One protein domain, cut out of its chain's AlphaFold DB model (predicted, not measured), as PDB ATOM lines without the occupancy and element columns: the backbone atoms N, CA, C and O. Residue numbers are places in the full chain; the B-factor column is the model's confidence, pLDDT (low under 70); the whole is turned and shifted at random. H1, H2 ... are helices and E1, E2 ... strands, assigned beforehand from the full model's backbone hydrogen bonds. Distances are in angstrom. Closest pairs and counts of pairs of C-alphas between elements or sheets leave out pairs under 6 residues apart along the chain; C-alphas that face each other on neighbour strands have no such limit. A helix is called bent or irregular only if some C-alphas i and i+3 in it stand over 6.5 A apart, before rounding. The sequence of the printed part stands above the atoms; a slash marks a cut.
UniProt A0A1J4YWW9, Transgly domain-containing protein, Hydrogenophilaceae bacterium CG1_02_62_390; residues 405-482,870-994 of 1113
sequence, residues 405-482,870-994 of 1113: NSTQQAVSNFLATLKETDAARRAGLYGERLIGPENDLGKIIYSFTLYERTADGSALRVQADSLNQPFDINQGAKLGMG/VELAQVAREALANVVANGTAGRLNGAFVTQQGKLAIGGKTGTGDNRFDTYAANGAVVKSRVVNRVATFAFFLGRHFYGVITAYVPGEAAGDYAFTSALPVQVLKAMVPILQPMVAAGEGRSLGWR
ATOM      1  N   ASN A 405      31.978 -19.669  13.948       90.44
ATOM      2  CA  ASN A 405      32.812 -18.514  14.283       90.44
ATOM      3  C   ASN A 405      32.959 -17.538  13.096       90.44
ATOM      4  O   ASN A 405      33.060 -16.330  13.309       90.44
ATOM      5  N   SER A 406      32.912 -18.025  11.852       91.25
ATOM      6  CA  SER A 406      33.011 -17.166  10.664       91.25
ATOM      7  C   SER A 406      31.810 -16.214  10.550       91.25
ATOM      8  O   SER A 406      31.969 -14.998  10.408       91.25
ATOM      9  N   THR A 407      30.606 -16.754  10.737       93.44
ATOM     10  CA  THR A 407      29.334 -16.030  10.702       93.44
ATOM     11  C   THR A 407      29.184 -15.153  11.944       93.44
ATOM     12  O   THR A 407      28.777 -13.996  11.839       93.44
ATOM     13  N   GLN A 408      29.589 -15.649  13.119       91.69
ATOM     14  CA  GLN A 408      29.636 -14.889  14.371       91.69
ATOM     15  C   GLN A 408      30.491 -13.622  14.245       91.69
ATOM     16  O   GLN A 408      30.032 -12.540  14.615       91.69
ATOM     17  N   GLN A 409      31.713 -13.727  13.712       90.62
ATOM     18  CA  GLN A 409      32.598 -12.573  13.532       90.62
ATOM     19  C   GLN A 409      32.046 -11.597  12.487       90.62
ATOM     20  O   GLN A 409      32.026 -10.388  12.729       90.62
ATOM     21  N   ALA A 410      31.541 -12.103  11.357       93.75
ATOM     22  CA  ALA A 410      30.943 -11.271  10.315       93.75
ATOM     23  C   ALA A 410      29.715 -10.489  10.822       93.75
ATOM     24  O   ALA A 410      29.609  -9.288  10.568       93.75
ATOM     25  N   VAL A 411      28.829 -11.125  11.600       95.06
ATOM     26  CA  VAL A 411      27.667 -10.462  12.213       95.06
ATOM     27  C   VAL A 411      28.086  -9.473  13.305       95.06
ATOM     28  O   VAL A 411      27.607  -8.339  13.288       95.06
ATOM     29  N   SER A 412      28.994  -9.836  14.221       91.88
ATOM     30  CA  SER A 412      29.492  -8.905  15.251       91.88
ATOM     31  C   SER A 412      30.108  -7.646  14.633       91.88
ATOM     32  O   SER A 412      29.803  -6.535  15.070       91.88
ATOM     33  N   ASN A 413      30.923  -7.797  13.583       92.06
ATOM     34  CA  ASN A 413      31.520  -6.666  12.872       92.06
ATOM     35  C   ASN A 413      30.457  -5.834  12.135       92.06
ATOM     36  O   ASN A 413      30.458  -4.609  12.255       92.06
ATOM     37  N   PHE A 414      29.502  -6.469  11.446       95.31
ATOM     38  CA  PHE A 414      28.395  -5.763  10.796       95.31
ATOM     39  C   PHE A 414      27.589  -4.918  11.797       95.31
ATOM     40  O   PHE A 414      27.463  -3.708  11.601       95.31
ATOM     41  N   LEU A 415      27.126  -5.507  12.908       94.88
ATOM     42  CA  LEU A 415      26.368  -4.790  13.943       94.88
ATOM     43  C   LEU A 415      27.180  -3.645  14.575       94.88
ATOM     44  O   LEU A 415      26.613  -2.594  14.877       94.88
ATOM     45  N   ALA A 416      28.498  -3.807  14.733       91.38
ATOM     46  CA  ALA A 416      29.383  -2.758  15.240       91.38
ATOM     47  C   ALA A 416      29.545  -1.564  14.275       91.38
ATOM     48  O   ALA A 416      29.757  -0.443  14.745       91.38
ATOM     49  N   THR A 417      29.408  -1.769  12.957       93.62
ATOM     50  CA  THR A 417      29.433  -0.677  11.958       93.62
ATOM     51  C   THR A 417      28.112   0.088  11.845       93.62
ATOM     52  O   THR A 417      28.111   1.202  11.339       93.62
ATOM     53  N   LEU A 418      26.981  -0.415  12.362       94.88
ATOM     54  CA  LEU A 418      25.674   0.267  12.229       94.88
ATOM     55  C   LEU A 418      25.564   1.613  12.972       94.88
ATOM     56  O   LEU A 418      24.586   2.335  12.781       94.88
ATOM     57  N   LYS A 419      26.575   1.969  13.773       94.06
ATOM     58  CA  LYS A 419      26.786   3.314  14.336       94.06
ATOM     59  C   LYS A 419      27.252   4.352  13.295       94.06
ATOM     60  O   LYS A 419      27.292   5.540  13.595       94.06
ATOM     61  N   GLU A 420      27.669   3.917  12.105       94.44
ATOM     62  CA  GLU A 420      28.243   4.758  11.051       94.44
ATOM     63  C   GLU A 420      27.178   5.127  10.014       94.44
ATOM     64  O   GLU A 420      26.513   4.254   9.447       94.44
ATOM     65  N   THR A 421      27.058   6.421   9.705       93.75
ATOM     66  CA  THR A 421      26.055   6.981   8.781       93.75
ATOM     67  C   THR A 421      26.007   6.258   7.436       93.75
ATOM     68  O   THR A 421      24.923   5.946   6.940       93.75
ATOM     69  N   ASP A 422      27.162   5.937   6.849       93.69
ATOM     70  CA  ASP A 422      27.223   5.275   5.543       93.69
ATOM     71  C   ASP A 422      26.902   3.780   5.611       93.69
ATOM     72  O   ASP A 422      26.294   3.244   4.684       93.69
ATOM     73  N   ALA A 423      27.246   3.097   6.706       93.62
ATOM     74  CA  ALA A 423      26.853   1.706   6.916       93.62
ATOM     75  C   ALA A 423      25.335   1.599   7.138       93.62
ATOM     76  O   ALA A 423      24.672   0.806   6.467       93.62
ATOM     77  N   ALA A 424      24.765   2.467   7.980       94.25
ATOM     78  CA  ALA A 424      23.322   2.577   8.191       94.25
ATOM     79  C   ALA A 424      22.570   2.957   6.899       94.25
ATOM     80  O   ALA A 424      21.497   2.415   6.619       94.25
ATOM     81  N   ARG A 425      23.149   3.829   6.058       94.19
ATOM     82  CA  ARG A 425      22.600   4.182   4.739       94.19
ATOM     83  C   ARG A 425      22.644   3.004   3.763       94.19
ATOM     84  O   ARG A 425      21.619   2.716   3.150       94.19
ATOM     85  N   ARG A 426      23.768   2.279   3.662       93.94
ATOM     86  CA  ARG A 426      23.895   1.058   2.833       93.94
ATOM     87  C   ARG A 426      22.950  -0.062   3.285       93.94
ATOM     88  O   ARG A 426      22.368  -0.735   2.443       93.94
ATOM     89  N   ALA A 427      22.741  -0.222   4.591       93.94
ATOM     90  CA  ALA A 427      21.775  -1.168   5.157       93.94
ATOM     91  C   ALA A 427      20.301  -0.705   5.032       93.94
ATOM     92  O   ALA A 427      19.383  -1.469   5.340       93.94
ATOM     93  N   GLY A 428      20.048   0.521   4.557       94.56
ATOM     94  CA  GLY A 428      18.703   1.060   4.333       94.56
ATOM     95  C   GLY A 428      17.940   1.396   5.618       94.56
ATOM     96  O   GLY A 428      16.720   1.241   5.652       94.56
ATOM     97  N   LEU A 429      18.639   1.813   6.681       94.69
ATOM     98  CA  LEU A 429      18.057   2.030   8.015       94.69
ATOM     99  C   LEU A 429      17.371   3.397   8.201       94.69
ATOM    100  O   LEU A 429      16.806   3.642   9.262       94.69
ATOM    101  N   TYR A 430      17.389   4.276   7.197       94.06
ATOM    102  CA  TYR A 430      16.725   5.584   7.240       94.06
ATOM    103  C   TYR A 430      15.340   5.552   6.577       94.06
ATOM    104  O   TYR A 430      15.171   4.936   5.524       94.06
ATOM    105  N   GLY A 431      14.357   6.249   7.159       90.00
ATOM    106  CA  GLY A 431      13.020   6.433   6.573       90.00
ATOM    107  C   GLY A 431      11.864   6.317   7.574       90.00
ATOM    108  O   GLY A 431      12.075   6.175   8.777       90.00
ATOM    109  N   GLU A 432      10.620   6.360   7.078       85.25
ATOM    110  CA  GLU A 432       9.421   6.300   7.932       85.25
ATOM    111  C   GLU A 432       9.422   5.036   8.815       85.25
ATOM    112  O   GLU A 432       9.564   3.913   8.322       85.25
ATOM    113  N   ARG A 433       9.251   5.223  10.132       86.56
ATOM    114  CA  ARG A 433       9.267   4.161  11.165       86.56
ATOM    115  C   ARG A 433      10.582   3.371  11.262       86.56
ATOM    116  O   ARG A 433      10.606   2.310  11.898       86.56
ATOM    117  N   LEU A 434      11.652   3.899  10.670       92.00
ATOM    118  CA  LEU A 434      13.043   3.500  10.865       92.00
ATOM    119  C   LEU A 434      13.770   4.626  11.632       92.00
ATOM    120  O   LEU A 434      13.182   5.203  12.547       92.00
ATOM    121  N   ILE A 435      15.029   4.911  11.296       93.44
ATOM    122  CA  ILE A 435      15.859   5.954  11.911       93.44
ATOM    123  C   ILE A 435      15.666   7.294  11.172       93.44
ATOM    124  O   ILE A 435      15.568   7.318   9.939       93.44
ATOM    125  N   GLY A 436      15.620   8.404  11.914       91.31
ATOM    126  CA  GLY A 436      15.640   9.767  11.365       91.31
ATOM    127  C   GLY A 436      17.070  10.263  11.068       91.31
ATOM    128  O   GLY A 436      18.004   9.834  11.747       91.31
ATOM    129  N   PRO A 437      17.295  11.136  10.064       88.12
ATOM    130  CA  PRO A 437      18.624  11.687   9.750       88.12
ATOM    131  C   PRO A 437      19.368  12.318  10.940       88.12
ATOM    132  O   PRO A 437      20.595  12.305  10.972       88.12
ATOM    133  N   GLU A 438      18.618  12.854  11.900       88.88
ATOM    134  CA  GLU A 438      19.064  13.525  13.125       88.88
ATOM    135  C   GLU A 438      19.319  12.598  14.330       88.88
ATOM    136  O   GLU A 438      19.774  13.063  15.374       88.88
ATOM    137  N   ASN A 439      19.020  11.298  14.232       92.06
ATOM    138  CA  ASN A 439      19.189  10.357  15.344       92.06
ATOM    139  C   ASN A 439      20.658   9.919  15.535       92.06
ATOM    140  O   ASN A 439      21.338   9.527  14.586       92.06
ATOM    141  N   ASP A 440      21.117   9.881  16.792       92.50
ATOM    142  CA  ASP A 440      22.446   9.384  17.173       92.50
ATOM    143  C   ASP A 440      22.510   7.847  17.097       92.50
ATOM    144  O   ASP A 440      22.136   7.117  18.021       92.50
ATOM    145  N   LEU A 441      23.035   7.344  15.977       92.94
ATOM    146  CA  LEU A 441      23.239   5.914  15.732       92.94
ATOM    147  C   LEU A 441      24.049   5.217  16.843       92.94
ATOM    148  O   LEU A 441      23.851   4.025  17.080       92.94
ATOM    149  N   GLY A 442      24.921   5.940  17.556       91.31
ATOM    150  CA  GLY A 442      25.718   5.423  18.669       91.31
ATOM    151  C   GLY A 442      24.908   5.081  19.924       91.31
ATOM    152  O   GLY A 442      25.415   4.374  20.797       91.31
ATOM    153  N   LYS A 443      23.647   5.528  20.028       93.56
ATOM    154  CA  LYS A 443      22.717   5.137  21.108       93.56
ATOM    155  C   LYS A 443      21.977   3.831  20.825       93.56
ATOM    156  O   LYS A 443      21.402   3.264  21.756       93.56
ATOM    157  N   ILE A 444      21.944   3.373  19.570       94.94
ATOM    158  CA  ILE A 444      21.158   2.204  19.168       94.94
ATOM    159  C   ILE A 444      21.982   0.933  19.377       94.94
ATOM    160  O   ILE A 444      22.914   0.621  18.635       94.94
ATOM    161  N   ILE A 445      21.601   0.171  20.396       94.56
ATOM    162  CA  ILE A 445      22.166  -1.143  20.682       94.56
ATOM    163  C   ILE A 445      21.381  -2.179  19.877       94.56
ATOM    164  O   ILE A 445      20.172  -2.337  20.063       94.56
ATOM    165  N   TYR A 446      22.066  -2.898  18.992       95.12
ATOM    166  CA  TYR A 446      21.508  -4.014  18.234       95.12
ATOM    167  C   TYR A 446      21.942  -5.330  18.866       95.12
ATOM    168  O   TYR A 446      23.112  -5.472  19.207       95.12
ATOM    169  N   SER A 447      21.038  -6.302  18.982       94.44
ATOM    170  CA  SER A 447      21.344  -7.664  19.430       94.44
ATOM    171  C   SER A 447      20.754  -8.698  18.471       94.44
ATOM    172  O   SER A 447      19.688  -8.477  17.889       94.44
ATOM    173  N   PHE A 448      21.454  -9.814  18.288       95.19
ATOM    174  CA  PHE A 448      21.099 -10.891  17.373       95.19
ATOM    175  C   PHE A 448      21.432 -12.255  17.978       95.19
ATOM    176  O   PHE A 448      22.527 -12.471  18.496       95.19
ATOM    177  N   THR A 449      20.506 -13.203  17.871       94.12
ATOM    178  CA  THR A 449      20.759 -14.617  18.175       94.12
ATOM    179  C   THR A 449      20.143 -15.487  17.088       94.12
ATOM    180  O   THR A 449      18.994 -15.258  16.701       94.12
ATOM    181  N   LEU A 450      20.895 -16.476  16.605       95.25
ATOM    182  CA  LEU A 450      20.478 -17.419  15.570       95.25
ATOM    183  C   LEU A 450      20.850 -18.848  15.972       95.25
ATOM    184  O   LEU A 450      22.013 -19.146  16.250       95.25
ATOM    185  N   TYR A 451      19.847 -19.715  15.953       94.56
ATOM    186  CA  TYR A 451      19.941 -21.148  16.177       94.56
ATOM    187  C   TYR A 451      19.680 -21.912  14.877       94.56
ATOM    188  O   TYR A 451      18.974 -21.433  13.986       94.56
ATOM    189  N   GLU A 452      20.202 -23.130  14.816       93.25
ATOM    190  CA  GLU A 452      19.891 -24.146  13.814       93.25
ATOM    191  C   GLU A 452      19.395 -25.414  14.517       93.25
ATOM    192  O   GLU A 452      19.970 -25.852  15.514       93.25
ATOM    193  N   ARG A 453      18.331 -26.025  13.998       89.31
ATOM    194  CA  ARG A 453      17.843 -27.334  14.437       89.31
ATOM    195  C   ARG A 453      18.629 -28.451  13.747       89.31
ATOM    196  O   ARG A 453      18.390 -28.728  12.569       89.31
ATOM    197  N   THR A 454      19.516 -29.110  14.491       83.69
ATOM    198  CA  THR A 454      20.234 -30.323  14.066       83.69
ATOM    199  C   THR A 454      19.543 -31.583  14.615       83.69
ATOM    200  O   THR A 454      18.479 -31.500  15.238       83.69
ATOM    201  N   ALA A 455      20.110 -32.768  14.360       75.94
ATOM    202  CA  ALA A 455      19.631 -34.018  14.959       75.94
ATOM    203  C   ALA A 455      19.789 -33.986  16.493       75.94
ATOM    204  O   ALA A 455      18.823 -34.157  17.233       75.94
ATOM    205  N   ASP A 456      20.989 -33.643  16.956       71.75
ATOM    206  CA  ASP A 456      21.400 -33.448  18.354       71.75
ATOM    207  C   ASP A 456      20.909 -32.113  18.974       71.75
ATOM    208  O   ASP A 456      21.573 -31.497  19.816       71.75
ATOM    209  N   GLY A 457      19.715 -31.659  18.579       81.12
ATOM    210  CA  GLY A 457      18.998 -30.544  19.202       81.12
ATOM    211  C   GLY A 457      19.259 -29.166  18.590       81.12
ATOM    212  O   GLY A 457      19.536 -29.016  17.401       81.12
ATOM    213  N   SER A 458      19.129 -28.128  19.417       87.75
ATOM    214  CA  SER A 458      19.242 -26.735  18.984       87.75
ATOM    215  C   SER A 458      20.687 -26.245  19.082       87.75
ATOM    216  O   SER A 458      21.173 -25.914  20.164       87.75
ATOM    217  N   ALA A 459      21.376 -26.173  17.945       90.62
ATOM    218  CA  ALA A 459      22.720 -25.619  17.825       90.62
ATOM    219  C   ALA A 459      22.671 -24.081  17.848       90.62
ATOM    220  O   ALA A 459      21.988 -23.469  17.028       90.62
ATOM    221  N   LEU A 460      23.402 -23.436  18.762       92.00
ATOM    222  CA  LEU A 460      23.544 -21.977  18.779       92.00
ATOM    223  C   LEU A 460      24.621 -21.570  17.771       92.00
ATOM    224  O   LEU A 460      25.799 -21.810  18.014       92.00
ATOM    225  N   ARG A 461      24.238 -20.952  16.650       93.06
ATOM    226  CA  ARG A 461      25.179 -20.576  15.581       93.06
ATOM    227  C   ARG A 461      25.797 -19.202  15.781       93.06
ATOM    228  O   ARG A 461      26.994 -19.048  15.558       93.06
ATOM    229  N   VAL A 462      24.997 -18.220  16.199       93.00
ATOM    230  CA  VAL A 462      25.437 -16.831  16.415       93.00
ATOM    231  C   VAL A 462      24.761 -16.247  17.653       93.00
ATOM    232  O   VAL A 462      23.542 -16.338  17.789       93.00
ATOM    233  N   GLN A 463      25.535 -15.576  18.509       90.88
ATOM    234  CA  GLN A 463      25.067 -14.705  19.589       90.88
ATOM    235  C   GLN A 463      25.921 -13.427  19.593       90.88
ATOM    236  O   GLN A 463      27.092 -13.439  19.973       90.88
ATOM    237  N   ALA A 464      25.358 -12.318  19.116       91.31
ATOM    238  CA  ALA A 464      26.069 -11.055  18.910       91.31
ATOM    239  C   ALA A 464      25.258  -9.863  19.438       91.31
ATOM    240  O   ALA A 464      24.026  -9.892  19.448       91.31
ATOM    241  N   ASP A 465      25.936  -8.791  19.847       91.00
ATOM    242  CA  ASP A 465      25.322  -7.477  20.054       91.00
ATOM    243  C   ASP A 465      26.366  -6.343  19.922       91.00
ATOM    244  O   ASP A 465      27.572  -6.592  19.995       91.00
ATOM    245  N   SER A 466      25.913  -5.107  19.684       91.56
ATOM    246  CA  SER A 466      26.781  -3.940  19.441       91.56
ATOM    247  C   SER A 466      27.232  -3.181  20.701       91.56
ATOM    248  O   SER A 466      28.010  -2.231  20.590       91.56
ATOM    249  N   LEU A 467      26.798  -3.572  21.906       87.69
ATOM    250  CA  LEU A 467      27.213  -2.931  23.157       87.69
ATOM    251  C   LEU A 467      28.641  -3.368  23.518       87.69
ATOM    252  O   LEU A 467      28.862  -4.513  23.905       87.69
ATOM    253  N   ASN A 468      29.612  -2.452  23.471       83.00
ATOM    254  CA  ASN A 468      31.003  -2.740  23.850       83.00
ATOM    255  C   ASN A 468      31.205  -2.800  25.382       83.00
ATOM    256  O   ASN A 468      31.923  -1.989  25.963       83.00
ATOM    257  N   GLN A 469      30.530  -3.743  26.039       82.06
ATOM    258  CA  GLN A 469      30.622  -4.046  27.471       82.06
ATOM    259  C   GLN A 469      30.513  -5.568  27.690       82.06
ATOM    260  O   GLN A 469      29.949  -6.254  26.833       82.06
ATOM    261  N   PRO A 470      30.960  -6.113  28.840       73.38
ATOM    262  CA  PRO A 470      30.802  -7.535  29.173       73.38
ATOM    263  C   PRO A 470      29.347  -8.032  29.295       73.38
ATOM    264  O   PRO A 470      29.115  -9.237  29.300       73.38
ATOM    265  N   PHE A 471      28.368  -7.130  29.422       81.38
ATOM    266  CA  PHE A 471      26.946  -7.474  29.522       81.38
ATOM    267  C   PHE A 471      26.360  -7.874  28.158       81.38
ATOM    268  O   PHE A 471      26.565  -7.171  27.169       81.38
ATOM    269  N   ASP A 472      25.611  -8.979  28.107       82.69
ATOM    270  CA  ASP A 472      24.954  -9.497  26.897       82.69
ATOM    271  C   ASP A 472      23.453  -9.163  26.906       82.69
ATOM    272  O   ASP A 472      22.716  -9.541  27.823       82.69
ATOM    273  N   ILE A 473      22.988  -8.470  25.865       85.81
ATOM    274  CA  ILE A 473      21.587  -8.036  25.742       85.81
ATOM    275  C   ILE A 473      20.630  -9.216  25.515       85.81
ATOM    276  O   ILE A 473      19.491  -9.189  25.983       85.81
ATOM    277  N   ASN A 474      21.073 -10.265  24.821       83.94
ATOM    278  CA  ASN A 474      20.236 -11.393  24.413       83.94
ATOM    279  C   ASN A 474      19.843 -12.278  25.606       83.94
ATOM    280  O   ASN A 474      18.713 -12.772  25.668       83.94
ATOM    281  N   GLN A 475      20.776 -12.447  26.551       80.56
ATOM    282  CA  GLN A 475      20.639 -13.323  27.721       80.56
ATOM    283  C   GLN A 475      20.414 -12.572  29.043       80.56
ATOM    284  O   GLN A 475      19.777 -13.122  29.944       80.56
ATOM    285  N   GLY A 476      20.917 -11.340  29.188       80.38
ATOM    286  CA  GLY A 476      20.877 -10.589  30.449       80.38
ATOM    287  C   GLY A 476      19.742  -9.569  30.577       80.38
ATOM    288  O   GLY A 476      19.348  -9.236  31.695       80.38
ATOM    289  N   ALA A 477      19.200  -9.044  29.473       84.56
ATOM    290  CA  ALA A 477      18.287  -7.900  29.525       84.56
ATOM    291  C   ALA A 477      16.800  -8.294  29.654       84.56
ATOM    292  O   ALA A 477      16.254  -9.007  28.811       84.56
ATOM    293  N   LYS A 478      16.109  -7.744  30.664       89.44
ATOM    294  CA  LYS A 478      14.636  -7.733  30.740       89.44
ATOM    295  C   LYS A 478      14.097  -6.552  29.928       89.44
ATOM    296  O   LYS A 478      14.195  -5.410  30.370       89.44
ATOM    297  N   LEU A 479      13.534  -6.817  28.747       87.75
ATOM    298  CA  LEU A 479      13.118  -5.775  27.799       87.75
ATOM    299  C   LEU A 479      11.606  -5.771  27.553       87.75
ATOM    300  O   LEU A 479      10.997  -6.802  27.259       87.75
ATOM    301  N   GLY A 480      11.006  -4.580  27.607       83.94
ATOM    302  CA  GLY A 480       9.605  -4.327  27.258       83.94
ATOM    303  C   GLY A 480       9.359  -4.400  25.749       83.94
ATOM    304  O   GLY A 480       9.039  -3.398  25.123       83.94
ATOM    305  N   MET A 481       9.513  -5.584  25.150       83.69
ATOM    306  CA  MET A 481       9.423  -5.816  23.695       83.69
ATOM    307  C   MET A 481       8.003  -5.657  23.104       83.69
ATOM    308  O   MET A 481       7.803  -5.783  21.891       83.69
ATOM    309  N   GLY A 482       7.009  -5.342  23.937       87.62
ATOM    310  CA  GLY A 482       5.674  -4.936  23.510       87.62
ATOM    311  C   GLY A 482       4.911  -6.037  22.766       87.62
ATOM    312  O   GLY A 482       4.674  -7.128  23.285       87.62
ATOM    313  N   VAL A 870       1.130 -30.836  17.926       97.62
ATOM    314  CA  VAL A 870       1.742 -30.664  16.596       97.62
ATOM    315  C   VAL A 870       0.897 -29.726  15.728       97.62
ATOM    316  O   VAL A 870       1.405 -28.791  15.107       97.62
ATOM    317  N   GLU A 871      -0.418 -29.917  15.766       98.19
ATOM    318  CA  GLU A 871      -1.443 -29.147  15.063       98.19
ATOM    319  C   GLU A 871      -1.440 -27.678  15.510       98.19
ATOM    320  O   GLU A 871      -1.560 -26.764  14.691       98.19
ATOM    321  N   LEU A 872      -1.232 -27.436  16.811       98.19
ATOM    322  CA  LEU A 872      -1.093 -26.094  17.381       98.19
ATOM    323  C   LEU A 872       0.152 -25.404  16.827       98.19
ATOM    324  O   LEU A 872       0.061 -24.273  16.346       98.19
ATOM    325  N   ALA A 873       1.304 -26.078  16.868       97.69
ATOM    326  CA  ALA A 873       2.549 -25.529  16.342       97.69
ATOM    327  C   ALA A 873       2.440 -25.218  14.839       97.69
ATOM    328  O   ALA A 873       2.883 -24.159  14.393       97.69
ATOM    329  N   GLN A 874       1.769 -26.081  14.071       96.75
ATOM    330  CA  GLN A 874       1.486 -25.874  12.650       96.75
ATOM    331  C   GLN A 874       0.607 -24.641  12.396       96.75
ATOM    332  O   GLN A 874       1.034 -23.745  11.665       96.75
ATOM    333  N   VAL A 875      -0.552 -24.522  13.052       98.12
ATOM    334  CA  VAL A 875      -1.452 -23.358  12.912       98.12
ATOM    335  C   VAL A 875      -0.784 -22.057  13.388       98.12
ATOM    336  O   VAL A 875      -0.951 -20.999  12.773       98.12
ATOM    337  N   ALA A 876       0.055 -22.113  14.425       97.81
ATOM    338  CA  ALA A 876       0.854 -20.969  14.861       97.81
ATOM    339  C   ALA A 876       1.930 -20.572  13.826       97.81
ATOM    340  O   ALA A 876       2.102 -19.378  13.562       97.81
ATOM    341  N   ARG A 877       2.620 -21.534  13.189       96.62
ATOM    342  CA  ARG A 877       3.552 -21.258  12.074       96.62
ATOM    343  C   ARG A 877       2.838 -20.655  10.863       96.62
ATOM    344  O   ARG A 877       3.368 -19.708  10.289       96.62
ATOM    345  N   GLU A 878       1.642 -21.132  10.507       96.50
ATOM    346  CA  GLU A 878       0.805 -20.546   9.441       96.50
ATOM    347  C   GLU A 878       0.527 -19.058   9.716       96.50
ATOM    348  O   GLU A 878       0.729 -18.200   8.849       96.50
ATOM    349  N   ALA A 879       0.142 -18.724  10.952       96.75
ATOM    350  CA  ALA A 879      -0.128 -17.345  11.353       96.75
ATOM    351  C   ALA A 879       1.140 -16.471  11.314       96.75
ATOM    352  O   ALA A 879       1.099 -15.342  10.822       96.75
ATOM    353  N   LEU A 880       2.277 -17.002  11.781       96.81
ATOM    354  CA  LEU A 880       3.581 -16.327  11.778       96.81
ATOM    355  C   LEU A 880       4.150 -16.114  10.368       96.81
ATOM    356  O   LEU A 880       4.762 -15.074  10.119       96.81
ATOM    357  N   ALA A 881       3.932 -17.045   9.439       95.38
ATOM    358  CA  ALA A 881       4.298 -16.882   8.031       95.38
ATOM    359  C   ALA A 881       3.494 -15.745   7.378       95.38
ATOM    360  O   ALA A 881       4.052 -14.911   6.665       95.38
ATOM    361  N   ASN A 882       2.198 -15.623   7.693       94.25
ATOM    362  CA  ASN A 882       1.345 -14.553   7.165       94.25
ATOM    363  C   ASN A 882       1.800 -13.141   7.610       94.25
ATOM    364  O   ASN A 882       1.656 -12.179   6.852       94.25
ATOM    365  N   VAL A 883       2.423 -13.003   8.793       94.06
ATOM    366  CA  VAL A 883       3.042 -11.738   9.262       94.06
ATOM    367  C   VAL A 883       4.173 -11.269   8.335       94.06
ATOM    368  O   VAL A 883       4.373 -10.062   8.182       94.06
ATOM    369  N   VAL A 884       4.900 -12.199   7.708       92.25
ATOM    370  CA  VAL A 884       6.004 -11.901   6.778       92.25
ATOM    371  C   VAL A 884       5.521 -11.850   5.333       92.25
ATOM    372  O   VAL A 884       5.973 -10.994   4.584       92.25
ATOM    373  N   ALA A 885       4.578 -12.705   4.933       89.94
ATOM    374  CA  ALA A 885       4.041 -12.699   3.575       89.94
ATOM    375  C   ALA A 885       3.242 -11.418   3.269       89.94
ATOM    376  O   ALA A 885       3.471 -10.786   2.239       89.94
ATOM    377  N   ASN A 886       2.337 -11.025   4.180       89.69
ATOM    378  CA  ASN A 886       1.312  -9.997   3.951       89.69
ATOM    379  C   ASN A 886       1.178  -8.978   5.105       89.69
ATOM    380  O   ASN A 886       0.192  -8.245   5.166       89.69
ATOM    381  N   GLY A 887       2.098  -8.980   6.076       88.19
ATOM    382  CA  GLY A 887       1.946  -8.250   7.337       88.19
ATOM    383  C   GLY A 887       3.124  -7.352   7.709       88.19
ATOM    384  O   GLY A 887       3.917  -6.917   6.873       88.19
ATOM    385  N   THR A 888       3.239  -7.074   9.010       82.56
ATOM    386  CA  THR A 888       4.218  -6.119   9.573       82.56
ATOM    387  C   THR A 888       5.699  -6.423   9.287       82.56
ATOM    388  O   THR A 888       6.530  -5.537   9.470       82.56
ATOM    389  N   ALA A 889       6.047  -7.626   8.813       88.06
ATOM    390  CA  ALA A 889       7.413  -8.016   8.445       88.06
ATOM    391  C   ALA A 889       7.643  -8.152   6.919       88.06
ATOM    392  O   ALA A 889       8.682  -8.666   6.501       88.06
ATOM    393  N   GLY A 890       6.723  -7.638   6.085       86.94
ATOM    394  CA  GLY A 890       6.706  -7.760   4.614       86.94
ATOM    395  C   GLY A 890       8.024  -7.504   3.869       86.94
ATOM    396  O   GLY A 890       8.265  -8.085   2.814       86.94
ATOM    397  N   ARG A 891       8.929  -6.688   4.429       87.88
ATOM    398  CA  ARG A 891      10.255  -6.404   3.847       87.88
ATOM    399  C   ARG A 891      11.125  -7.657   3.654       87.88
ATOM    400  O   ARG A 891      11.987  -7.628   2.774       87.88
ATOM    401  N   LEU A 892      10.922  -8.715   4.446       90.00
ATOM    402  CA  LEU A 892      11.674  -9.978   4.378       90.00
ATOM    403  C   LEU A 892      11.057 -11.035   3.445       90.00
ATOM    404  O   LEU A 892      11.671 -12.083   3.247       90.00
ATOM    405  N   ASN A 893       9.882 -10.791   2.854       88.56
ATOM    406  CA  ASN A 893       9.250 -11.752   1.948       88.56
ATOM    407  C   ASN A 893      10.175 -12.061   0.749       88.56
ATOM    408  O   ASN A 893      10.593 -11.155   0.027       88.56
ATOM    409  N   GLY A 894      10.530 -13.339   0.574       85.56
ATOM    410  CA  GLY A 894      11.456 -13.801  -0.465       85.56
ATOM    411  C   GLY A 894      12.912 -13.344  -0.305       85.56
ATOM    412  O   GLY A 894      13.643 -13.379  -1.289       85.56
ATOM    413  N   ALA A 895      13.335 -12.896   0.886       88.62
ATOM    414  CA  ALA A 895      14.697 -12.402   1.114       88.62
ATOM    415  C   ALA A 895      15.767 -13.509   1.198       88.62
ATOM    416  O   ALA A 895      16.919 -13.235   0.881       88.62
ATOM    417  N   PHE A 896      15.395 -14.732   1.590       88.25
ATOM    418  CA  PHE A 896      16.274 -15.908   1.583       88.25
ATOM    419  C   PHE A 896      15.824 -16.905   0.508       88.25
ATOM    420  O   PHE A 896      14.631 -17.217   0.396       88.25
ATOM    421  N   VAL A 897      16.780 -17.413  -0.271       85.38
ATOM    422  CA  VAL A 897      16.552 -18.315  -1.414       85.38
ATOM    423  C   VAL A 897      17.603 -19.431  -1.394       85.38
ATOM    424  O   VAL A 897      18.751 -19.195  -1.030       85.38
ATOM    425  N   THR A 898      17.220 -20.651  -1.761       80.06
ATOM    426  CA  THR A 898      18.104 -21.831  -1.857       80.06
ATOM    427  C   THR A 898      17.830 -22.590  -3.161       80.06
ATOM    428  O   THR A 898      16.942 -22.195  -3.918       80.06
ATOM    429  N   GLN A 899      18.529 -23.705  -3.414       67.06
ATOM    430  CA  GLN A 899      18.195 -24.623  -4.519       67.06
ATOM    431  C   GLN A 899      16.738 -25.135  -4.470       67.06
ATOM    432  O   GLN A 899      16.187 -25.511  -5.498       67.06
ATOM    433  N   GLN A 900      16.082 -25.118  -3.300       70.12
ATOM    434  CA  GLN A 900      14.670 -25.503  -3.139       70.12
ATOM    435  C   GLN A 900      13.690 -24.328  -3.362       70.12
ATOM    436  O   GLN A 900      12.488 -24.462  -3.135       70.12
ATOM    437  N   GLY A 901      14.186 -23.166  -3.800       80.25
ATOM    438  CA  GLY A 901      13.404 -21.953  -4.035       80.25
ATOM    439  C   GLY A 901      13.421 -20.972  -2.858       80.25
ATOM    440  O   GLY A 901      14.367 -20.912  -2.068       80.25
ATOM    441  N   LYS A 902      12.377 -20.139  -2.760       86.06
ATOM    442  CA  LYS A 902      12.228 -19.143  -1.684       86.06
ATOM    443  C   LYS A 902      11.890 -19.846  -0.372       86.06
ATOM    444  O   LYS A 902      10.895 -20.565  -0.310       86.06
ATOM    445  N   LEU A 903      12.673 -19.604   0.678       88.44
ATOM    446  CA  LEU A 903      12.396 -20.200   1.985       88.44
ATOM    447  C   LEU A 903      11.104 -19.638   2.587       88.44
ATOM    448  O   LEU A 903      10.809 -18.445   2.472       88.44
ATOM    449  N   ALA A 904      10.366 -20.493   3.295       90.44
ATOM    450  CA  ALA A 904       9.297 -20.047   4.175       90.44
ATOM    451  C   ALA A 904       9.908 -19.235   5.326       90.44
ATOM    452  O   ALA A 904      10.759 -19.731   6.059       90.44
ATOM    453  N   ILE A 905       9.487 -17.981   5.482       94.56
ATOM    454  CA  ILE A 905       9.939 -17.097   6.560       94.56
ATOM    455  C   ILE A 905       8.704 -16.705   7.363       94.56
ATOM    456  O   ILE A 905       7.704 -16.270   6.792       94.56
ATOM    457  N   GLY A 906       8.773 -16.840   8.683       95.50
ATOM    458  CA  GLY A 906       7.707 -16.433   9.594       95.50
ATOM    459  C   GLY A 906       8.272 -15.798  10.853       95.50
ATOM    460  O   GLY A 906       9.435 -15.995  11.191       95.50
ATOM    461  N   GLY A 907       7.472 -14.998  11.553       96.00
ATOM    462  CA  GLY A 907       7.938 -14.360  12.781       96.00
ATOM    463  C   GLY A 907       6.950 -13.389  13.407       96.00
ATOM    464  O   GLY A 907       5.918 -13.054  12.824       96.00
ATOM    465  N   LYS A 908       7.274 -12.915  14.614       96.25
ATOM    466  CA  LYS A 908       6.482 -11.914  15.333       96.25
ATOM    467  C   LYS A 908       7.293 -10.655  15.613       96.25
ATOM    468  O   LYS A 908       8.328 -10.665  16.272       96.25
ATOM    469  N   THR A 909       6.738  -9.549  15.141       93.56
ATOM    470  CA  THR A 909       7.167  -8.176  15.405       93.56
ATOM    471  C   THR A 909       6.803  -7.716  16.821       93.56
ATOM    472  O   THR A 909       5.677  -7.901  17.290       93.56
ATOM    473  N   GLY A 910       7.751  -7.075  17.497       92.19
ATOM    474  CA  GLY A 910       7.603  -6.410  18.787       92.19
ATOM    475  C   GLY A 910       8.040  -4.950  18.692       92.19
ATOM    476  O   GLY A 910       8.977  -4.599  17.976       92.19
ATOM    477  N   THR A 911       7.334  -4.061  19.377       90.88
ATOM    478  CA  THR A 911       7.715  -2.653  19.537       90.88
ATOM    479  C   THR A 911       7.122  -2.179  20.853       90.88
ATOM    480  O   THR A 911       5.936  -2.416  21.098       90.88
ATOM    481  N   GLY A 912       7.949  -1.556  21.686       86.12
ATOM    482  CA  GLY A 912       7.588  -1.012  22.986       86.12
ATOM    483  C   GLY A 912       8.259   0.338  23.217       86.12
ATOM    484  O   GLY A 912       9.410   0.556  22.840       86.12
ATOM    485  N   ASP A 913       7.504   1.237  23.831       84.88
ATOM    486  CA  ASP A 913       7.907   2.574  24.248       84.88
ATOM    487  C   ASP A 913       7.557   2.644  25.738       84.88
ATOM    488  O   ASP A 913       6.384   2.548  26.106       84.88
ATOM    489  N   ASN A 914       8.575   2.629  26.596       83.88
ATOM    490  CA  ASN A 914       8.409   2.451  28.035       83.88
ATOM    491  C   ASN A 914       8.484   3.810  28.728       83.88
ATOM    492  O   ASN A 914       9.489   4.514  28.594       83.88
ATOM    493  N   ARG A 915       7.438   4.178  29.472       84.69
ATOM    494  CA  ARG A 915       7.291   5.498  30.097       84.69
ATOM    495  C   ARG A 915       6.765   5.381  31.521       84.69
ATOM    496  O   ARG A 915       5.918   4.540  31.808       84.69
ATOM    497  N   PHE A 916       7.246   6.256  32.400       81.81
ATOM    498  CA  PHE A 916       6.608   6.523  33.686       81.81
ATOM    499  C   PHE A 916       5.690   7.731  33.551       81.81
ATOM    500  O   PHE A 916       6.167   8.866  33.479       81.81
ATOM    501  N   ASP A 917       4.387   7.470  33.563       82.50
ATOM    502  CA  ASP A 917       3.350   8.494  33.548       82.50
ATOM    503  C   ASP A 917       2.784   8.692  34.963       82.50
ATOM    504  O   ASP A 917       2.453   7.740  35.669       82.50
ATOM    505  N   THR A 918       2.703   9.947  35.400       78.94
ATOM    506  CA  THR A 918       2.061  10.368  36.653       78.94
ATOM    507  C   THR A 918       0.702  10.962  36.322       78.94
ATOM    508  O   THR A 918       0.628  11.903  35.532       78.94
ATOM    509  N   TYR A 919      -0.358  10.444  36.938       74.56
ATOM    510  CA  TYR A 919      -1.739  10.841  36.670       74.56
ATOM    511  C   TYR A 919      -2.302  11.718  37.795       74.56
ATOM    512  O   TYR A 919      -2.021  11.491  38.972       74.56
ATOM    513  N   ALA A 920      -3.117  12.707  37.436       76.81
ATOM    514  CA  ALA A 920      -3.966  13.442  38.367       76.81
ATOM    515  C   ALA A 920      -5.210  12.615  38.743       76.81
ATOM    516  O   ALA A 920      -5.565  11.652  38.064       76.81
ATOM    517  N   ALA A 921      -5.927  13.035  39.789       72.81
ATOM    518  CA  ALA A 921      -7.138  12.357  40.272       72.81
ATOM    519  C   ALA A 921      -8.285  12.272  39.236       72.81
ATOM    520  O   ALA A 921      -9.191  11.459  39.393       72.81
ATOM    521  N   ASN A 922      -8.242  13.080  38.171       74.00
ATOM    522  CA  ASN A 922      -9.175  13.038  37.037       74.00
ATOM    523  C   ASN A 922      -8.685  12.168  35.855       74.00
ATOM    524  O   ASN A 922      -9.305  12.188  34.794       74.00
ATOM    525  N   GLY A 923      -7.564  11.454  35.996       67.31
ATOM    526  CA  GLY A 923      -6.980  10.613  34.945       67.31
ATOM    527  C   GLY A 923      -6.143  11.351  33.891       67.31
ATOM    528  O   GLY A 923      -5.661  10.712  32.958       67.31
ATOM    529  N   ALA A 924      -5.923  12.665  34.014       76.88
ATOM    530  CA  ALA A 924      -5.021  13.395  33.118       76.88
ATOM    531  C   ALA A 924      -3.542  13.111  33.450       76.88
ATOM    532  O   ALA A 924      -3.164  13.086  34.622       76.88
ATOM    533  N   VAL A 925      -2.686  12.943  32.434       82.12
ATOM    534  CA  VAL A 925      -1.230  12.804  32.630       82.12
ATOM    535  C   VAL A 925      -0.634  14.163  33.010       82.12
ATOM    536  O   VAL A 925      -0.675  15.107  32.228       82.12
ATOM    537  N   VAL A 926      -0.053  14.245  34.207       86.25
ATOM    538  CA  VAL A 926       0.628  15.431  34.760       86.25
ATOM    539  C   VAL A 926       2.098  15.470  34.346       86.25
ATOM    540  O   VAL A 926       2.664  16.538  34.129       86.25
ATOM    541  N   LYS A 927       2.735  14.298  34.248       86.75
ATOM    542  CA  LYS A 927       4.143  14.149  33.867       86.75
ATOM    543  C   LYS A 927       4.344  12.814  33.165       86.75
ATOM    544  O   LYS A 927       3.891  11.803  33.685       86.75
ATOM    545  N   SER A 928       5.057  12.815  32.043       85.56
ATOM    546  CA  SER A 928       5.540  11.610  31.359       85.56
ATOM    547  C   SER A 928       7.067  11.621  31.344       85.56
ATOM    548  O   SER A 928       7.670  12.690  31.220       85.56
ATOM    549  N   ARG A 929       7.705  10.458  31.498       87.06
ATOM    550  CA  ARG A 929       9.168  10.306  31.463       87.06
ATOM    551  C   ARG A 929       9.553   9.037  30.715       87.06
ATOM    552  O   ARG A 929       9.193   7.944  31.149       87.06
ATOM    553  N   VAL A 930      10.291   9.172  29.615       89.31
ATOM    554  CA  VAL A 930      10.741   8.031  28.802       89.31
ATOM    555  C   VAL A 930      11.813   7.231  29.551       89.31
ATOM    556  O   VAL A 930      12.666   7.791  30.235       89.31
ATOM    557  N   VAL A 931      11.751   5.905  29.451       87.62
ATOM    558  CA  VAL A 931      12.661   4.964  30.126       87.62
ATOM    559  C   VAL A 931      13.560   4.258  29.121       87.62
ATOM    560  O   VAL A 931      14.766   4.161  29.340       87.62
ATOM    561  N   ASN A 932      12.967   3.735  28.046       90.06
ATOM    562  CA  ASN A 932      13.660   3.153  26.901       90.06
ATOM    563  C   ASN A 932      12.695   2.902  25.730       90.06
ATOM    564  O   ASN A 932      11.471   2.905  25.893       90.06
ATOM    565  N   ARG A 933      13.270   2.634  24.554       92.69
ATOM    566  CA  ARG A 933      12.561   2.165  23.360       92.69
ATOM    567  C   ARG A 933      13.124   0.820  22.917       92.69
ATOM    568  O   ARG A 933      14.341   0.641  22.868       92.69
ATOM    569  N   VAL A 934      12.239  -0.112  22.575       93.88
ATOM    570  CA  VAL A 934      12.584  -1.465  22.122       93.88
ATOM    571  C   VAL A 934      11.846  -1.771  20.822       93.88
ATOM    572  O   VAL A 934      10.634  -1.580  20.732       93.88
ATOM    573  N   ALA A 935      12.544  -2.314  19.831       94.62
ATOM    574  CA  ALA A 935      11.937  -2.957  18.672       94.62
ATOM    575  C   ALA A 935      12.576  -4.328  18.461       94.62
ATOM    576  O   ALA A 935      13.795  -4.444  18.451       94.62
ATOM    577  N   THR A 936      11.763  -5.359  18.247       95.19
ATOM    578  CA  THR A 936      12.223  -6.750  18.146       95.19
ATOM    579  C   THR A 936      11.527  -7.462  16.994       95.19
ATOM    580  O   THR A 936      10.380  -7.162  16.659       95.19
ATOM    581  N   PHE A 937      12.199  -8.439  16.401       96.62
ATOM    582  CA  PHE A 937      11.603  -9.431  15.519       96.62
ATOM    583  C   PHE A 937      12.153 -10.809  15.902       96.62
ATOM    584  O   PHE A 937      13.353 -11.047  15.805       96.62
ATOM    585  N   ALA A 938      11.284 -11.694  16.387       96.88
ATOM    586  CA  ALA A 938      11.594 -13.113  16.567       96.88
ATOM    587  C   ALA A 938      11.085 -13.875  15.337       96.88
ATOM    588  O   ALA A 938      10.016 -13.530  14.828       96.88
ATOM    589  N   PHE A 939      11.833 -14.860  14.842       97.06
ATOM    590  CA  PHE A 939      11.613 -15.422  13.505       97.06
ATOM    591  C   PHE A 939      12.063 -16.879  13.346       97.06
ATOM    592  O   PHE A 939      12.869 -17.380  14.129       97.06
ATOM    593  N   PHE A 940      11.594 -17.509  12.269       96.62
ATOM    594  CA  PHE A 940      12.175 -18.703  11.658       96.62
ATOM    595  C   PHE A 940      12.444 -18.472  10.162       96.62
ATOM    596  O   PHE A 940      11.731 -17.705   9.506       96.62
ATOM    597  N   LEU A 941      13.476 -19.135   9.637       94.81
ATOM    598  CA  LEU A 941      13.847 -19.200   8.223       94.81
ATOM    599  C   LEU A 941      13.885 -20.685   7.831       94.81
ATOM    600  O   LEU A 941      14.636 -21.453   8.427       94.81
ATOM    601  N   GLY A 942      13.088 -21.085   6.843       91.38
ATOM    602  CA  GLY A 942      13.052 -22.463   6.357       91.38
ATOM    603  C   GLY A 942      12.524 -23.465   7.391       91.38
ATOM    604  O   GLY A 942      11.477 -23.246   8.006       91.38
ATOM    605  N   ARG A 943      13.222 -24.594   7.530       90.00
ATOM    606  CA  ARG A 943      12.881 -25.751   8.375       90.00
ATOM    607  C   ARG A 943      13.845 -25.944   9.552       90.00
ATOM    608  O   ARG A 943      13.541 -26.747  10.439       90.00
ATOM    609  N   HIS A 944      14.980 -25.249   9.563       91.19
ATOM    610  CA  HIS A 944      16.068 -25.447  10.519       91.19
ATOM    611  C   HIS A 944      16.426 -24.185  11.303       91.19
ATOM    612  O   HIS A 944      16.701 -24.291  12.497       91.19
ATOM    613  N   PHE A 945      16.398 -23.000  10.692       95.25
ATOM    614  CA  PHE A 945      16.924 -21.790  11.331       95.25
ATOM    615  C   PHE A 945      15.854 -20.982  12.069       95.25
ATOM    616  O   PHE A 945      14.766 -20.731  11.551       95.25
ATOM    617  N   TYR A 946      16.170 -20.508  13.273       96.56
ATOM    618  CA  TYR A 946      15.293 -19.621  14.044       96.56
ATOM    619  C   TYR A 946      16.076 -18.702  14.978       96.56
ATOM    620  O   TYR A 946      17.199 -19.000  15.373       96.56
ATOM    621  N   GLY A 947      15.501 -17.559  15.337       96.06
ATOM    622  CA  GLY A 947      16.250 -16.558  16.082       96.06
ATOM    623  C   GLY A 947      15.466 -15.325  16.489       96.06
ATOM    624  O   GLY A 947      14.234 -15.261  16.419       96.06
ATOM    625  N   VAL A 948      16.217 -14.325  16.935       96.12
ATOM    626  CA  VAL A 948      15.709 -13.026  17.367       96.12
ATOM    627  C   VAL A 948      16.679 -11.919  16.975       96.12
ATOM    628  O   VAL A 948      17.897 -12.086  17.028       96.12
ATOM    629  N   ILE A 949      16.128 -10.769  16.602       96.62
ATOM    630  CA  ILE A 949      16.867  -9.522  16.423       96.62
ATOM    631  C   ILE A 949      16.163  -8.383  17.152       96.62
ATOM    632  O   ILE A 949      14.948  -8.220  17.030       96.62
ATOM    633  N   THR A 950      16.919  -7.602  17.924       95.75
ATOM    634  CA  THR A 950      16.417  -6.471  18.718       95.75
ATOM    635  C   THR A 950      17.232  -5.213  18.442       95.75
ATOM    636  O   THR A 950      18.450  -5.276  18.323       95.75
ATOM    637  N   ALA A 951      16.556  -4.069  18.365       95.44
ATOM    638  CA  ALA A 951      17.126  -2.730  18.428       95.44
ATOM    639  C   ALA A 951      16.613  -2.039  19.703       95.44
ATOM    640  O   ALA A 951      15.411  -2.062  19.993       95.44
ATOM    641  N   TYR A 952      17.520  -1.449  20.475       93.94
ATOM    642  CA  TYR A 952      17.271  -0.930  21.816       93.94
ATOM    643  C   TYR A 952      17.937   0.434  22.010       93.94
ATOM    644  O   TYR A 952      19.112   0.592  21.694       93.94
ATOM    645  N   VAL A 953      17.206   1.400  22.574       94.50
ATOM    646  CA  VAL A 953      17.771   2.678  23.037       94.50
ATOM    647  C   VAL A 953      17.436   2.863  24.523       94.50
ATOM    648  O   VAL A 953      16.249   2.906  24.865       94.50
ATOM    649  N   PRO A 954      18.440   2.953  25.415       91.44
ATOM    650  CA  PRO A 954      18.238   3.193  26.841       91.44
ATOM    651  C   PRO A 954      18.080   4.685  27.179       91.44
ATOM    652  O   PRO A 954      18.730   5.545  26.585       91.44
ATOM    653  N   GLY A 955      17.306   4.981  28.224       89.50
ATOM    654  CA  GLY A 955      17.218   6.310  28.830       89.50
ATOM    655  C   GLY A 955      16.257   7.270  28.128       89.50
ATOM    656  O   GLY A 955      15.528   6.907  27.208       89.50
ATOM    657  N   GLU A 956      16.255   8.521  28.587       87.38
ATOM    658  CA  GLU A 956      15.289   9.543  28.157       87.38
ATOM    659  C   GLU A 956      15.478   9.968  26.691       87.38
ATOM    660  O   GLU A 956      14.489  10.224  26.006       87.38
ATOM    661  N   ALA A 957      16.710   9.888  26.170       86.81
ATOM    662  CA  ALA A 957      17.023  10.066  24.747       86.81
ATOM    663  C   ALA A 957      16.267   9.088  23.826       86.81
ATOM    664  O   ALA A 957      16.108   9.352  22.642       86.81
ATOM    665  N   ALA A 958      15.734   7.972  24.340       89.12
ATOM    666  CA  ALA A 958      14.878   7.080  23.556       89.12
ATOM    667  C   ALA A 958      13.569   7.745  23.072       89.12
ATOM    668  O   ALA A 958      12.899   7.192  22.196       89.12
ATOM    669  N   GLY A 959      13.209   8.915  23.618       87.19
ATOM    670  CA  GLY A 959      12.091   9.738  23.157       87.19
ATOM    671  C   GLY A 959      12.293  10.342  21.763       87.19
ATOM    672  O   GLY A 959      11.307  10.560  21.064       87.19
ATOM    673  N   ASP A 960      13.546  10.523  21.333       90.44
ATOM    674  CA  ASP A 960      13.909  11.127  20.040       90.44
ATOM    675  C   ASP A 960      13.786  10.136  18.859       90.44
ATOM    676  O   ASP A 960      13.953  10.498  17.694       90.44
ATOM    677  N   TYR A 961      13.491   8.861  19.143       92.25
ATOM    678  CA  TYR A 961      13.533   7.765  18.174       92.25
ATOM    679  C   TYR A 961      12.124   7.305  17.797       92.25
ATOM    680  O   TYR A 961      11.392   6.737  18.608       92.25
ATOM    681  N   ALA A 962      11.764   7.457  16.521       90.12
ATOM    682  CA  ALA A 962      10.463   7.034  15.995       90.12
ATOM    683  C   ALA A 962      10.417   5.565  15.520       90.12
ATOM    684  O   ALA A 962       9.354   5.088  15.108       90.12
ATOM    685  N   PHE A 963      11.538   4.827  15.563       92.81
ATOM    686  CA  PHE A 963      11.635   3.503  14.936       92.81
ATOM    687  C   PHE A 963      10.624   2.484  15.482       92.81
ATOM    688  O   PHE A 963      10.149   2.559  16.617       92.81
ATOM    689  N   THR A 964      10.316   1.487  14.657       91.38
ATOM    690  CA  THR A 964       9.449   0.346  14.986       91.38
ATOM    691  C   THR A 964      10.159  -0.969  14.669       91.38
ATOM    692  O   THR A 964      11.299  -0.972  14.213       91.38
ATOM    693  N   SER A 965       9.468  -2.100  14.835       90.69
ATOM    694  CA  SER A 965       9.886  -3.423  14.337       90.69
ATOM    695  C   SER A 965      10.326  -3.467  12.863       90.69
ATOM    696  O   SER A 965      11.064  -4.376  12.493       90.69
ATOM    697  N   ALA A 966       9.973  -2.474  12.037       92.06
ATOM    698  CA  ALA A 966      10.534  -2.325  10.695       92.06
ATOM    699  C   ALA A 966      12.074  -2.194  10.692       92.06
ATOM    700  O   ALA A 966      12.706  -2.666   9.750       92.06
ATOM    701  N   LEU A 967      12.678  -1.615  11.741       95.50
ATOM    702  CA  LEU A 967      14.131  -1.469  11.881       95.50
ATOM    703  C   LEU A 967      14.850  -2.823  12.054       95.50
ATOM    704  O   LEU A 967      15.636  -3.162  11.175       95.50
ATOM    705  N   PRO A 968      14.585  -3.651  13.087       95.44
ATOM    706  CA  PRO A 968      15.208  -4.974  13.210       95.44
ATOM    707  C   PRO A 968      14.900  -5.896  12.014       95.44
ATOM    708  O   PRO A 968      15.776  -6.637  11.578       95.44
ATOM    709  N   VAL A 969      13.708  -5.801  11.406       95.75
ATOM    710  CA  VAL A 969      13.380  -6.508  10.149       95.75
ATOM    711  C   VAL A 969      14.288  -6.061   8.988       95.75
ATOM    712  O   VAL A 969      14.756  -6.897   8.214       95.75
ATOM    713  N   GLN A 970      14.573  -4.761   8.867       96.06
ATOM    714  CA  GLN A 970      15.483  -4.214   7.855       96.06
ATOM    715  C   GLN A 970      16.950  -4.586   8.131       96.06
ATOM    716  O   GLN A 970      17.667  -4.926   7.192       96.06
ATOM    717  N   VAL A 971      17.392  -4.593   9.395       96.69
ATOM    718  CA  VAL A 971      18.748  -5.034   9.771       96.69
ATOM    719  C   VAL A 971      18.946  -6.518   9.440       96.69
ATOM    720  O   VAL A 971      19.954  -6.872   8.834       96.69
ATOM    721  N   LEU A 972      17.964  -7.382   9.727       96.75
ATOM    722  CA  LEU A 972      18.014  -8.794   9.324       96.75
ATOM    723  C   LEU A 972      18.072  -8.959   7.798       96.75
ATOM    724  O   LEU A 972      18.821  -9.800   7.307       96.75
ATOM    725  N   LYS A 973      17.353  -8.120   7.040       95.88
ATOM    726  CA  LYS A 973      17.446  -8.103   5.571       95.88
ATOM    727  C   LYS A 973      18.844  -7.709   5.084       95.88
ATOM    728  O   LYS A 973      19.349  -8.311   4.143       95.88
ATOM    729  N   ALA A 974      19.479  -6.730   5.724       96.19
ATOM    730  CA  ALA A 974      20.840  -6.313   5.393       96.19
ATOM    731  C   ALA A 974      21.899  -7.383   5.739       96.19
ATOM    732  O   ALA A 974      22.929  -7.446   5.074       96.19
ATOM    733  N   MET A 975      21.628  -8.267   6.709       96.62
ATOM    734  CA  MET A 975      22.489  -9.413   7.041       96.62
ATOM    735  C   MET A 975      22.321 -10.630   6.117       96.62
ATOM    736  O   MET A 975      23.093 -11.578   6.255       96.62
ATOM    737  N   VAL A 976      21.373 -10.634   5.168       94.88
ATOM    738  CA  VAL A 976      21.158 -11.776   4.254       94.88
ATOM    739  C   VAL A 976      22.465 -12.264   3.604       94.88
ATOM    740  O   VAL A 976      22.729 -13.455   3.727       94.88
ATOM    741  N   PRO A 977      23.344 -11.423   3.015       94.25
ATOM    742  CA  PRO A 977      24.584 -11.907   2.391       94.25
ATOM    743  C   PRO A 977      25.559 -12.600   3.355       94.25
ATOM    744  O   PRO A 977      26.359 -13.419   2.917       94.25
ATOM    745  N   ILE A 978      25.486 -12.288   4.655       95.56
ATOM    746  CA  ILE A 978      26.318 -12.890   5.708       95.56
ATOM    747  C   ILE A 978      25.739 -14.244   6.143       95.56
ATOM    748  O   ILE A 978      26.478 -15.197   6.359       95.56
ATOM    749  N   LEU A 979      24.412 -14.332   6.266       95.25
ATOM    750  CA  LEU A 979      23.716 -15.518   6.779       95.25
ATOM    751  C   LEU A 979      23.421 -16.565   5.688       95.25
ATOM    752  O   LEU A 979      23.341 -17.756   5.977       95.25
ATOM    753  N   GLN A 980      23.259 -16.135   4.435       91.44
ATOM    754  CA  GLN A 980      22.848 -16.968   3.301       91.44
ATOM    755  C   GLN A 980      23.756 -18.186   3.018       91.44
ATOM    756  O   GLN A 980      23.192 -19.215   2.639       91.44
ATOM    757  N   PRO A 981      25.095 -18.157   3.208       90.94
ATOM    758  CA  PRO A 981      25.934 -19.349   3.046       90.94
ATOM    759  C   PRO A 981      25.581 -20.463   4.042       90.94
ATOM    760  O   PRO A 981      25.353 -21.599   3.632       90.94
ATOM    761  N   MET A 982      25.453 -20.126   5.330       91.56
ATOM    762  CA  MET A 982      25.086 -21.070   6.394       91.56
ATOM    763  C   MET A 982      23.628 -21.532   6.261       91.56
ATOM    764  O   MET A 982      23.345 -22.724   6.353       91.56
ATOM    765  N   VAL A 983      22.705 -20.608   5.966       91.19
ATOM    766  CA  VAL A 983      21.282 -20.933   5.764       91.19
ATOM    767  C   VAL A 983      21.088 -21.862   4.558       91.19
ATOM    768  O   VAL A 983      20.335 -22.825   4.653       91.19
ATOM    769  N   ALA A 984      21.806 -21.649   3.449       86.50
ATOM    770  CA  ALA A 984      21.789 -22.586   2.322       86.50
ATOM    771  C   ALA A 984      22.442 -23.935   2.668       86.50
ATOM    772  O   ALA A 984      21.955 -24.971   2.228       86.50
ATOM    773  N   ALA A 985      23.515 -23.959   3.463       85.06
ATOM    774  CA  ALA A 985      24.143 -25.217   3.864       85.06
ATOM    775  C   ALA A 985      23.187 -26.122   4.668       85.06
ATOM    776  O   ALA A 985      23.122 -27.317   4.381       85.06
ATOM    777  N   GLY A 986      22.423 -25.559   5.615       81.44
ATOM    778  CA  GLY A 986      21.474 -26.314   6.446       81.44
ATOM    779  C   GLY A 986      20.124 -26.625   5.780       81.44
ATOM    780  O   GLY A 986      19.556 -27.685   6.021       81.44
ATOM    781  N   GLU A 987      19.604 -25.747   4.914       81.69
ATOM    782  CA  GLU A 987      18.311 -25.965   4.228       81.69
ATOM    783  C   GLU A 987      18.438 -26.759   2.913       81.69
ATOM    784  O   GLU A 987      17.449 -27.301   2.419       81.69
ATOM    785  N   GLY A 988      19.640 -26.849   2.336       56.38
ATOM    786  CA  GLY A 988      19.920 -27.570   1.091       56.38
ATOM    787  C   GLY A 988      20.830 -26.772   0.157       56.38
ATOM    788  O   GLY A 988      20.495 -25.642  -0.199       56.38
ATOM    789  N   ARG A 989      21.960 -27.402  -0.212       44.09
ATOM    790  CA  ARG A 989      23.137 -26.909  -0.967       44.09
ATOM    791  C   ARG A 989      22.987 -25.553  -1.682       44.09
ATOM    792  O   ARG A 989      22.044 -25.296  -2.424       44.09
ATOM    793  N   SER A 990      24.006 -24.707  -1.544       44.44
ATOM    794  CA  SER A 990      24.112 -23.460  -2.303       44.44
ATOM    795  C   SER A 990      24.186 -23.707  -3.816       44.44
ATOM    796  O   SER A 990      24.897 -24.601  -4.273       44.44
ATOM    797  N   LEU A 991      23.479 -22.865  -4.582       46.44
ATOM    798  CA  LEU A 991      23.538 -22.846  -6.044       46.44
ATOM    799  C   LEU A 991      24.974 -22.606  -6.526       46.44
ATOM    800  O   LEU A 991      25.606 -21.607  -6.171       46.44
ATOM    801  N   GLY A 992      25.475 -23.492  -7.383       49.88
ATOM    802  CA  GLY A 992      26.695 -23.253  -8.142       49.88
ATOM    803  C   GLY A 992      26.457 -22.231  -9.258       49.88
ATOM    804  O   GLY A 992      25.375 -22.170  -9.834       49.88
ATOM    805  N   TRP A 993      27.488 -21.474  -9.647       52.16
ATOM    806  CA  TRP A 993      27.401 -20.496 -10.751       52.16
ATOM    807  C   TRP A 993      26.816 -21.081 -12.054       52.16
ATOM    808  O   TRP A 993      26.078 -20.405 -12.762       52.16
ATOM    809  N   ARG A 994      27.086 -22.364 -12.340       54.19
ATOM    810  CA  ARG A 994      26.526 -23.089 -13.497       54.19
ATOM    811  C   ARG A 994      25.011 -23.309 -13.415       54.19
ATOM    812  O   ARG A 994      24.365 -23.361 -14.449       54.19
TER     813      ARG A 994
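This is residues 405 to 482 and 870 to 994 of the 1113 residues of the protein "Transgly domain-containing protein" of Hydrogenophilaceae bacterium CG1_02_62_390 (UniProt A0A1J4YWW9). A twisted sheet of five strands has H1, H6 and H7 over one face, while the hairpin of E3 and E4 runs on past the other strands as a long bent arm. On the opposite face H4 stands up from the edge strand E3, and its residues 870 to 875 stick out. The antiparallel sheet has the order E2 - E1 - E5 - E4 - E3. The 203 printed residues, of mixed class, have seven named helices and five named strands, H1 H2 E1 E2 H3 H4 E3 E4 E5 H5 H6 H7. The whole is compact, with a radius of gyration of the C-alphas of 18.2 A, yet elongated, spanning 67 by 42 by 32 A.

E2, residues 457 to 465, and E1, residues 445 to 454, form a hairpin, with N 450 and O 462 within hydrogen-bond range at 2.9 A. E5, residues 945 to 954, is antiparallel to E1, with N 447 and O 950 at 2.9 A. E3, residues 905 to 919, E4, residues 925 to 941, and E5 make a meander, each strand the antiparallel neighbour of the one before, with N 910 and O 936 at 2.8 A and N 937 and O 949 at 2.8 A. E3 bends by 53 degrees at residue 916, E4 by 62 degrees at residue 929. H1, residues 405 to 417, lies over E2 at a height over the sheet of 7.3 A; C-alphas 408 and 462 are closest, 5.1 A. On the same face are H6, residues 966 to 974, H7, residues 976 to 987, and H5, residues 956 to 960. H1 touches H7 with residues 407 to 411 alone, at a shallow tilt of 25 degrees, opposite ways; C-alphas 407 and 978 are closest, 6.6 A. H4, residues 870 to 885, is on the opposite face; C-alphas 881 and 906 are closest, 3.8 A. H3, residues 473 to 476, only grazes the sheet; H2, residues 421 to 426, is not on it. Every O i to N i+4 pair is within range in H1, H2 and H6, but 11 of 12 in H4, 6 of 8 in H7 and 0 of 1 in H5, where 2 of 2 O i to N i+3 pairs are; H3 is too short for such a pair.

H1 begins at C-alpha 405 (32.812, -18.514, 14.283). E4 measures 43.0 A, E3 42.7 A and H4 22.3 A. H7, only just irregular with C-alphas 978 and 981 7.0 A apart, ends at C-alpha 987 (18.311, -25.965, 4.228).

The C-alphas farthest apart, of Ala 921 and Arg 994, are 72.7 A apart. Residues 483 to 869 are not printed; C-alphas 482 and 870 are 26.9 A apart across the cut. The links H2 to E1 and H4 to E3 are long. pLDDT is under 70 at residues 899, 923 and 988 to 994.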